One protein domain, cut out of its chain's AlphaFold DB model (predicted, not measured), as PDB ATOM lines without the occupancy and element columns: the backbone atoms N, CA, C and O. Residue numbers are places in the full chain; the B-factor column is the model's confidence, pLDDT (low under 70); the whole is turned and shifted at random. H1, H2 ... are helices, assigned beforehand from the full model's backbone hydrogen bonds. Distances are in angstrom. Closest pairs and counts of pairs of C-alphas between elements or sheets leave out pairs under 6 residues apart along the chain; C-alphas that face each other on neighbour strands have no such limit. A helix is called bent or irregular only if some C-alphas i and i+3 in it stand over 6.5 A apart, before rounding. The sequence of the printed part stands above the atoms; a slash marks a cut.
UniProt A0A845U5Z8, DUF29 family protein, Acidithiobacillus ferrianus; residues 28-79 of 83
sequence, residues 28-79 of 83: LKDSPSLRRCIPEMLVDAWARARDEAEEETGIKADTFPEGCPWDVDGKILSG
ATOM      1  N   LEU A  28      27.923  -4.026 -25.944       77.38
ATOM      2  CA  LEU A  28      27.168  -2.788 -26.135       77.38
ATOM      3  C   LEU A  28      26.292  -2.791 -27.388       77.38
ATOM      4  O   LEU A  28      25.331  -2.022 -27.452       77.38
ATOM      5  N   LYS A  29      26.613  -3.612 -28.388       77.56
ATOM      6  CA  LYS A  29      25.771  -3.808 -29.571       77.56
ATOM      7  C   LYS A  29      24.554  -4.670 -29.239       77.56
ATOM      8  O   LYS A  29      23.453  -4.336 -29.669       77.56
ATOM      9  N   ASP A  30      24.745  -5.716 -28.438       81.06
ATOM     10  CA  ASP A  30      23.663  -6.595 -27.981       81.06
ATOM     11  C   ASP A  30      22.788  -5.934 -26.908       81.06
ATOM     12  O   ASP A  30      21.598  -6.220 -26.786       81.06
ATOM     13  N   SER A  31      23.362  -5.018 -26.127       81.94
ATOM     14  CA  SER A  31      22.674  -4.297 -25.056       81.94
ATOM     15  C   SER A  31      23.048  -2.809 -25.053       81.94
ATOM     16  O   SER A  31      23.776  -2.343 -24.173       81.94
ATOM     17  N   PRO A  32      22.497  -2.006 -25.984       81.38
ATOM     18  CA  PRO A  32      22.804  -0.575 -26.092       81.38
ATOM     19  C   PRO A  32      22.407   0.219 -24.844       81.38
ATOM     20  O   PRO A  32      22.988   1.261 -24.550       81.38
ATOM     21  N   SER A  33      21.460  -0.297 -24.058       82.25
ATOM     22  CA  SER A  33      21.084   0.262 -22.766       82.25
ATOM     23  C   SER A  33      22.203   0.276 -21.734       82.25
ATOM     24  O   SER A  33      22.099   1.066 -20.803       82.25
ATOM     25  N   LEU A  34      23.226  -0.575 -21.858       81.94
ATOM     26  CA  LEU A  34      24.355  -0.609 -20.924       81.94
ATOM     27  C   LEU A  34      25.242   0.630 -21.052       81.94
ATOM     28  O   LEU A  34      25.847   1.034 -20.066       81.94
ATOM     29  N   ARG A  35      25.247   1.302 -22.215       80.81
ATOM     30  CA  ARG A  35      26.005   2.548 -22.426       80.81
ATOM     31  C   ARG A  35      25.678   3.609 -21.378       80.81
ATOM     32  O   ARG A  35      26.565   4.317 -20.928       80.81
ATOM     33  N   ARG A  36      24.415   3.670 -20.937       83.69
ATOM     34  CA  ARG A  36      23.962   4.637 -19.924       83.69
ATOM     35  C   ARG A  36      24.526   4.370 -18.524       83.69
ATOM     36  O   ARG A  36      24.534   5.277 -17.706       83.69
ATOM     37  N   CYS A  37      24.948   3.135 -18.256       83.81
ATOM     38  CA  CYS A  37      25.514   2.710 -16.977       83.81
ATOM     39  C   CYS A  37      27.038   2.875 -16.939       83.81
ATOM     40  O   CYS A  37      27.614   2.922 -15.859       83.81
ATOM     41  N   ILE A  38      27.695   2.997 -18.098       82.88
ATOM     42  CA  ILE A  38      29.155   3.124 -18.175       82.88
ATOM     43  C   ILE A  38      29.695   4.317 -17.381       82.88
ATOM     44  O   ILE A  38      30.678   4.112 -16.679       82.88
ATOM     45  N   PRO A  39      29.100   5.525 -17.414       83.62
ATOM     46  CA  PRO A  39      29.623   6.648 -16.637       83.62
ATOM     47  C   PRO A  39      29.681   6.371 -15.133       83.62
ATOM     48  O   PRO A  39      30.632   6.776 -14.476       83.62
ATOM     49  N   GLU A  40      28.690   5.658 -14.597       86.31
ATOM     50  CA  GLU A  40      28.653   5.257 -13.188       86.31
ATOM     51  C   GLU A  40      29.706   4.178 -12.906       86.31
ATOM     52  O   GLU A  40      30.528   4.337 -12.008       86.31
ATOM     53  N   MET A  41      29.760   3.135 -13.740       84.81
ATOM     54  CA  MET A  41      30.741   2.050 -13.612       84.81
ATOM     55  C   MET A  41      32.190   2.527 -13.784       84.81
ATOM     56  O   MET A  41      33.108   1.937 -13.216       84.81
ATOM     57  N   LEU A  42      32.412   3.585 -14.568       85.00
ATOM     58  CA  LEU A  42      33.737   4.141 -14.814       85.00
ATOM     59  C   LEU A  42      34.338   4.765 -13.557       85.00
ATOM     60  O   LEU A  42      35.553   4.729 -13.409       85.00
ATOM     61  N   VAL A  43      33.525   5.323 -12.659       87.38
ATOM     62  CA  VAL A  43      34.028   5.912 -11.408       87.38
ATOM     63  C   VAL A  43      34.723   4.841 -10.570       87.38
ATOM     64  O   VAL A  43      35.877   5.016 -10.177       87.38
ATOM     65  N   ASP A  44      34.057   3.700 -10.384       87.94
ATOM     66  CA  ASP A  44      34.605   2.568  -9.637       87.94
ATOM     67  C   ASP A  44      35.790   1.928 -10.372       87.94
ATOM     68  O   ASP A  44      36.823   1.636  -9.767       87.94
ATOM     69  N   ALA A  45      35.674   1.752 -11.694       87.88
ATOM     70  CA  ALA A  45      36.751   1.205 -12.514       87.88
ATOM     71  C   ALA A  45      38.002   2.098 -12.498       87.88
ATOM     72  O   ALA A  45      39.116   1.588 -12.443       87.88
ATOM     73  N   TRP A  46      37.832   3.424 -12.502       90.19
ATOM     74  CA  TRP A  46      38.930   4.385 -12.426       90.19
ATOM     75  C   TRP A  46      39.601   4.382 -11.057       90.19
ATOM     76  O   TRP A  46      40.826   4.397 -10.981       90.19
ATOM     77  N   ALA A  47      38.823   4.330  -9.971       89.44
ATOM     78  CA  ALA A  47      39.378   4.202  -8.626       89.44
ATOM     79  C   ALA A  47      40.254   2.949  -8.516       89.44
ATOM     80  O   ALA A  47      41.417   3.048  -8.140       89.44
ATOM     81  N   ARG A  48      39.733   1.809  -8.974       89.88
ATOM     82  CA  ARG A  48      40.471   0.549  -9.002       89.88
ATOM     83  C   ARG A  48      41.720   0.616  -9.886       89.88
ATOM     84  O   ARG A  48      42.766   0.127  -9.481       89.88
ATOM     85  N   ALA A  49      41.633   1.245 -11.057       89.12
ATOM     86  CA  ALA A  49      42.779   1.407 -11.950       89.12
ATOM     87  C   ALA A  49      43.899   2.254 -11.322       89.12
ATOM     88  O   ALA A  49      45.069   1.990 -11.575       89.12
ATOM     89  N   ARG A  50      43.563   3.254 -10.492       90.94
ATOM     90  CA  ARG A  50      44.566   4.020  -9.735       90.94
ATOM     91  C   ARG A  50      45.263   3.165  -8.685       90.94
ATOM     92  O   ARG A  50      46.479   3.270  -8.560       90.94
ATOM     93  N   ASP A  51      44.510   2.330  -7.975       90.31
ATOM     94  CA  ASP A  51      45.062   1.423  -6.965       90.31
ATOM     95  C   ASP A  51      45.975   0.374  -7.620       90.31
ATOM     96  O   ASP A  51      47.109   0.182  -7.190       90.31
ATOM     97  N   GLU A  52      45.523  -0.244  -8.714       90.81
ATOM     98  CA  GLU A  52      46.322  -1.206  -9.486       90.81
ATOM     99  C   GLU A  52      47.587  -0.542 -10.059       90.81
ATOM    100  O   GLU A  52      48.681  -1.093  -9.950       90.81
ATOM    101  N   ALA A  53      47.483   0.683 -10.585       89.81
ATOM    102  CA  ALA A  53      48.646   1.429 -11.063       89.81
ATOM    103  C   ALA A  53      49.630   1.774  -9.933       89.81
ATOM    104  O   ALA A  53      50.843   1.748 -10.156       89.81
ATOM    105  N   GLU A  54      49.145   2.084  -8.728       93.50
ATOM    106  CA  GLU A  54      49.999   2.278  -7.554       93.50
ATOM    107  C   GLU A  54      50.718   0.988  -7.162       93.50
ATOM    108  O   GLU A  54      51.931   1.016  -6.944       93.50
ATOM    109  N   GLU A  55      50.009  -0.140  -7.119       91.25
ATOM    110  CA  GLU A  55      50.596  -1.443  -6.802       91.25
ATOM    111  C   GLU A  55      51.664  -1.861  -7.824       91.25
ATOM    112  O   GLU A  55      52.726  -2.357  -7.440       91.25
ATOM    113  N   GLU A  56      51.424  -1.626  -9.115       92.25
ATOM    114  CA  GLU A  56      52.343  -2.015 -10.189       92.25
ATOM    115  C   GLU A  56      53.552  -1.084 -10.326       92.25
ATOM    116  O   GLU A  56      54.671  -1.539 -10.580       92.25
ATOM    117  N   THR A  57      53.348   0.230 -10.190       89.94
ATOM    118  CA  THR A  57      54.382   1.235 -10.501       89.94
ATOM    119  C   THR A  57      55.020   1.863  -9.265       89.94
ATOM    120  O   THR A  57      56.070   2.501  -9.366       89.94
ATOM    121  N   GLY A  58      54.398   1.714  -8.092       90.38
ATOM    122  CA  GLY A  58      54.778   2.403  -6.860       90.38
ATOM    123  C   GLY A  58      54.467   3.906  -6.858       90.38
ATOM    124  O   GLY A  58      54.885   4.616  -5.938       90.38
ATOM    125  N   ILE A  59      53.776   4.422  -7.880       91.12
ATOM    126  CA  ILE A  59      53.311   5.812  -7.934       91.12
ATOM    127  C   ILE A  59      52.030   5.913  -7.112       91.12
ATOM    128  O   ILE A  59      51.050   5.256  -7.426       91.12
ATOM    129  N   LYS A  60      52.009   6.779  -6.095       87.75
ATOM    130  CA  LYS A  60      50.825   6.958  -5.239       87.75
ATOM    131  C   LYS A  60      49.571   7.267  -6.055       87.75
ATOM    132  O   LYS A  60      49.627   8.176  -6.892       87.75
ATOM    133  N   ALA A  61      48.447   6.633  -5.715       84.75
ATOM    134  CA  ALA A  61      47.141   6.847  -6.340       84.75
ATOM    135  C   ALA A  61      46.718   8.333  -6.376       84.75
ATOM    136  O   ALA A  61      46.072   8.784  -7.320       84.75
ATOM    137  N   ASP A  62      47.150   9.116  -5.381       86.88
ATOM    138  CA  ASP A  62      46.910  10.566  -5.250       86.88
ATOM    139  C   ASP A  62      47.582  11.412  -6.352       86.88
ATOM    140  O   ASP A  62      47.218  12.558  -6.594       86.88
ATOM    141  N   THR A  63      48.566  10.841  -7.054       89.12
ATOM    142  CA  THR A  63      49.221  11.481  -8.208       89.12
ATOM    143  C   THR A  63      48.320  11.457  -9.442       89.12
ATOM    144  O   THR A  63      48.474  12.281 -10.346       89.12
ATOM    145  N   PHE A  64      47.388  10.504  -9.502       86.44
ATOM    146  CA  PHE A  64      46.445  10.388 -10.601       86.44
ATOM    147  C   PHE A  64      45.202  11.250 -10.336       86.44
ATOM    148  O   PHE A  64      44.787  11.410  -9.186       86.44
ATOM    149  N   PRO A  65      44.561  11.778 -11.393       87.62
ATOM    150  CA  PRO A  65      43.317  12.531 -11.268       87.62
ATOM    151  C   PRO A  65      42.242  11.774 -10.477       87.62
ATOM    152  O   PRO A  65      42.084  10.565 -10.644       87.62
ATOM    153  N   GLU A  66      41.462  12.487  -9.658       86.19
ATOM    154  CA  GLU A  66      40.404  11.879  -8.835       86.19
ATOM    155  C   GLU A  66      39.320  11.184  -9.676       86.19
ATOM    156  O   GLU A  66      38.829  10.120  -9.305       86.19
ATOM    157  N   GLY A  67      39.005  11.748 -10.844       85.69
ATOM    158  CA  GLY A  67      38.109  11.160 -11.835       85.69
ATOM    159  C   GLY A  67      38.826  10.839 -13.142       85.69
ATOM    160  O   GLY A  67      39.866  11.422 -13.450       85.69
ATOM    161  N   CYS A  68      38.243   9.935 -13.930       83.00
ATOM    162  CA  CYS A  68      38.782   9.586 -15.237       83.00
ATOM    163  C   CYS A  68      38.799  10.828 -16.148       83.00
ATOM    164  O   CYS A  68      37.745  11.424 -16.382       83.00
ATOM    165  N   PRO A  69      39.965  11.235 -16.681       82.25
ATOM    166  CA  PRO A  69      40.073  12.414 -17.538       82.25
ATOM    167  C   PRO A  69      39.607  12.152 -18.978       82.25
ATOM    168  O   PRO A  69      39.620  13.066 -19.802       82.25
ATOM    169  N   TRP A  70      39.260  10.908 -19.313       80.00
ATOM    170  CA  TRP A  70      38.934  10.506 -20.674       80.00
ATOM    171  C   TRP A  70      37.437  10.511 -20.934       80.00
ATOM    172  O   TRP A  70      36.630  10.082 -20.111       80.00
ATOM    173  N   ASP A  71      37.088  10.963 -22.134       79.44
ATOM    174  CA  ASP A  71      35.722  10.911 -22.626       79.44
ATOM    175  C   ASP A  71      35.304   9.457 -22.898       79.44
ATOM    176  O   ASP A  71      35.996   8.709 -23.602       79.44
ATOM    177  N   VAL A  72      34.165   9.059 -22.328       75.31
ATOM    178  CA  VAL A  72      33.639   7.694 -22.444       75.31
ATOM    179  C   VAL A  72      33.361   7.338 -23.897       75.31
ATOM    180  O   VAL A  72      33.851   6.322 -24.389       75.31
ATOM    181  N   ASP A  73      32.604   8.176 -24.598       69.88
ATOM    182  CA  ASP A  73      32.157   7.897 -25.959       69.88
ATOM    183  C   ASP A  73      33.298   8.004 -26.982       69.88
ATOM    184  O   ASP A  73      33.346   7.231 -27.939       69.88
ATOM    185  N   GLY A  74      34.231   8.936 -26.780       67.56
ATOM    186  CA  GLY A  74      35.256   9.301 -27.756       67.56
ATOM    187  C   GLY A  74      36.654   8.732 -27.523       67.56
ATOM    188  O   GLY A  74      37.483   8.834 -28.427       67.56
ATOM    189  N   LYS A  75      36.960   8.190 -26.338       70.38
ATOM    190  CA  LYS A  75      38.290   7.628 -26.026       70.38
ATOM    191  C   LYS A  75      38.241   6.229 -25.434       70.38
ATOM    192  O   LYS A  75      39.099   5.417 -25.762       70.38
ATOM    193  N   ILE A  76      37.259   5.949 -24.578       69.62
ATOM    194  CA  ILE A  76      37.136   4.640 -23.922       69.62
ATOM    195  C   ILE A  76      36.415   3.643 -24.838       69.62
ATOM    196  O   ILE A  76      36.848   2.504 -24.977       69.62
ATOM    197  N   LEU A  77      35.334   4.071 -25.497       70.12
ATOM    198  CA  LEU A  77      34.510   3.202 -26.345       70.12
ATOM    199  C   LEU A  77      34.917   3.179 -27.824       70.12
ATOM    200  O   LEU A  77      34.391   2.364 -28.581       70.12
ATOM    201  N   SER A  78      35.826   4.055 -28.257       65.44
ATOM    202  CA  SER A  78      36.190   4.211 -29.673       65.44
ATOM    203  C   SER A  78      37.301   3.273 -30.164       65.44
ATOM    204  O   SER A  78      37.729   3.415 -31.306       65.44
ATOM    205  N   GLY A  79      37.789   2.348 -29.331       59.88
ATOM    206  CA  GLY A  79      39.044   1.639 -29.585       59.88
ATOM    207  C   GLY A  79      40.224   2.514 -29.175       59.88
ATOM    208  O   GLY A  79      40.437   3.597 -29.722       59.88
TER     209      GLY A  79
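AT A GLANCE: This is residues 28 to 79 of the 83 residues of the protein "DUF29 family protein" of Acidithiobacillus ferrianus (UniProt A0A845U5Z8). One long, kinked helix, H1, makes the length of a rod, and the chain then folds back along it through a long link to a short helix, H2, close to the first half of H1. The 52 printed residues hold two named helices, H1 then H2, and no named strand; the class is all helix. The whole is loose, with a radius of gyration of the C-alphas of 12.9 A, and spans 38 by 17 by 17 A.

HOW THE PARTS SIT: H1, residues 32 to 57, has a kink of 53 degrees near residue 40 and is only just irregular: C-alphas 36 and 39 are 6.8 A apart. H2, residues 72 to 76, is close to H1 but not clearly touching; their closest C-alphas, of Pro 39 and Val 72, are 7.1 A apart. Every O i to N i+4 pair is within hydrogen-bond range in H2, and 16 of 22 in H1.

IN THESE COORDINATES: H1 runs 35.3 A from C-alpha 32 at (22.804, -0.575, -26.092) to C-alpha 57 at (54.382, 1.235, -10.501). H2 ends at C-alpha 76, (37.136, 4.640, -23.922).

THE WHOLE: The C-alphas farthest apart, of Asp 30 and Gly 58, are 38.7 A apart. The printed part has no cut. The link from H1 to H2, 14 residues, is long. Residues 29 to 34, of which 32 to 34 belong to H1, stand free. The pLDDT is under 70 at residues 73 to 74, 76 and 78 to 79.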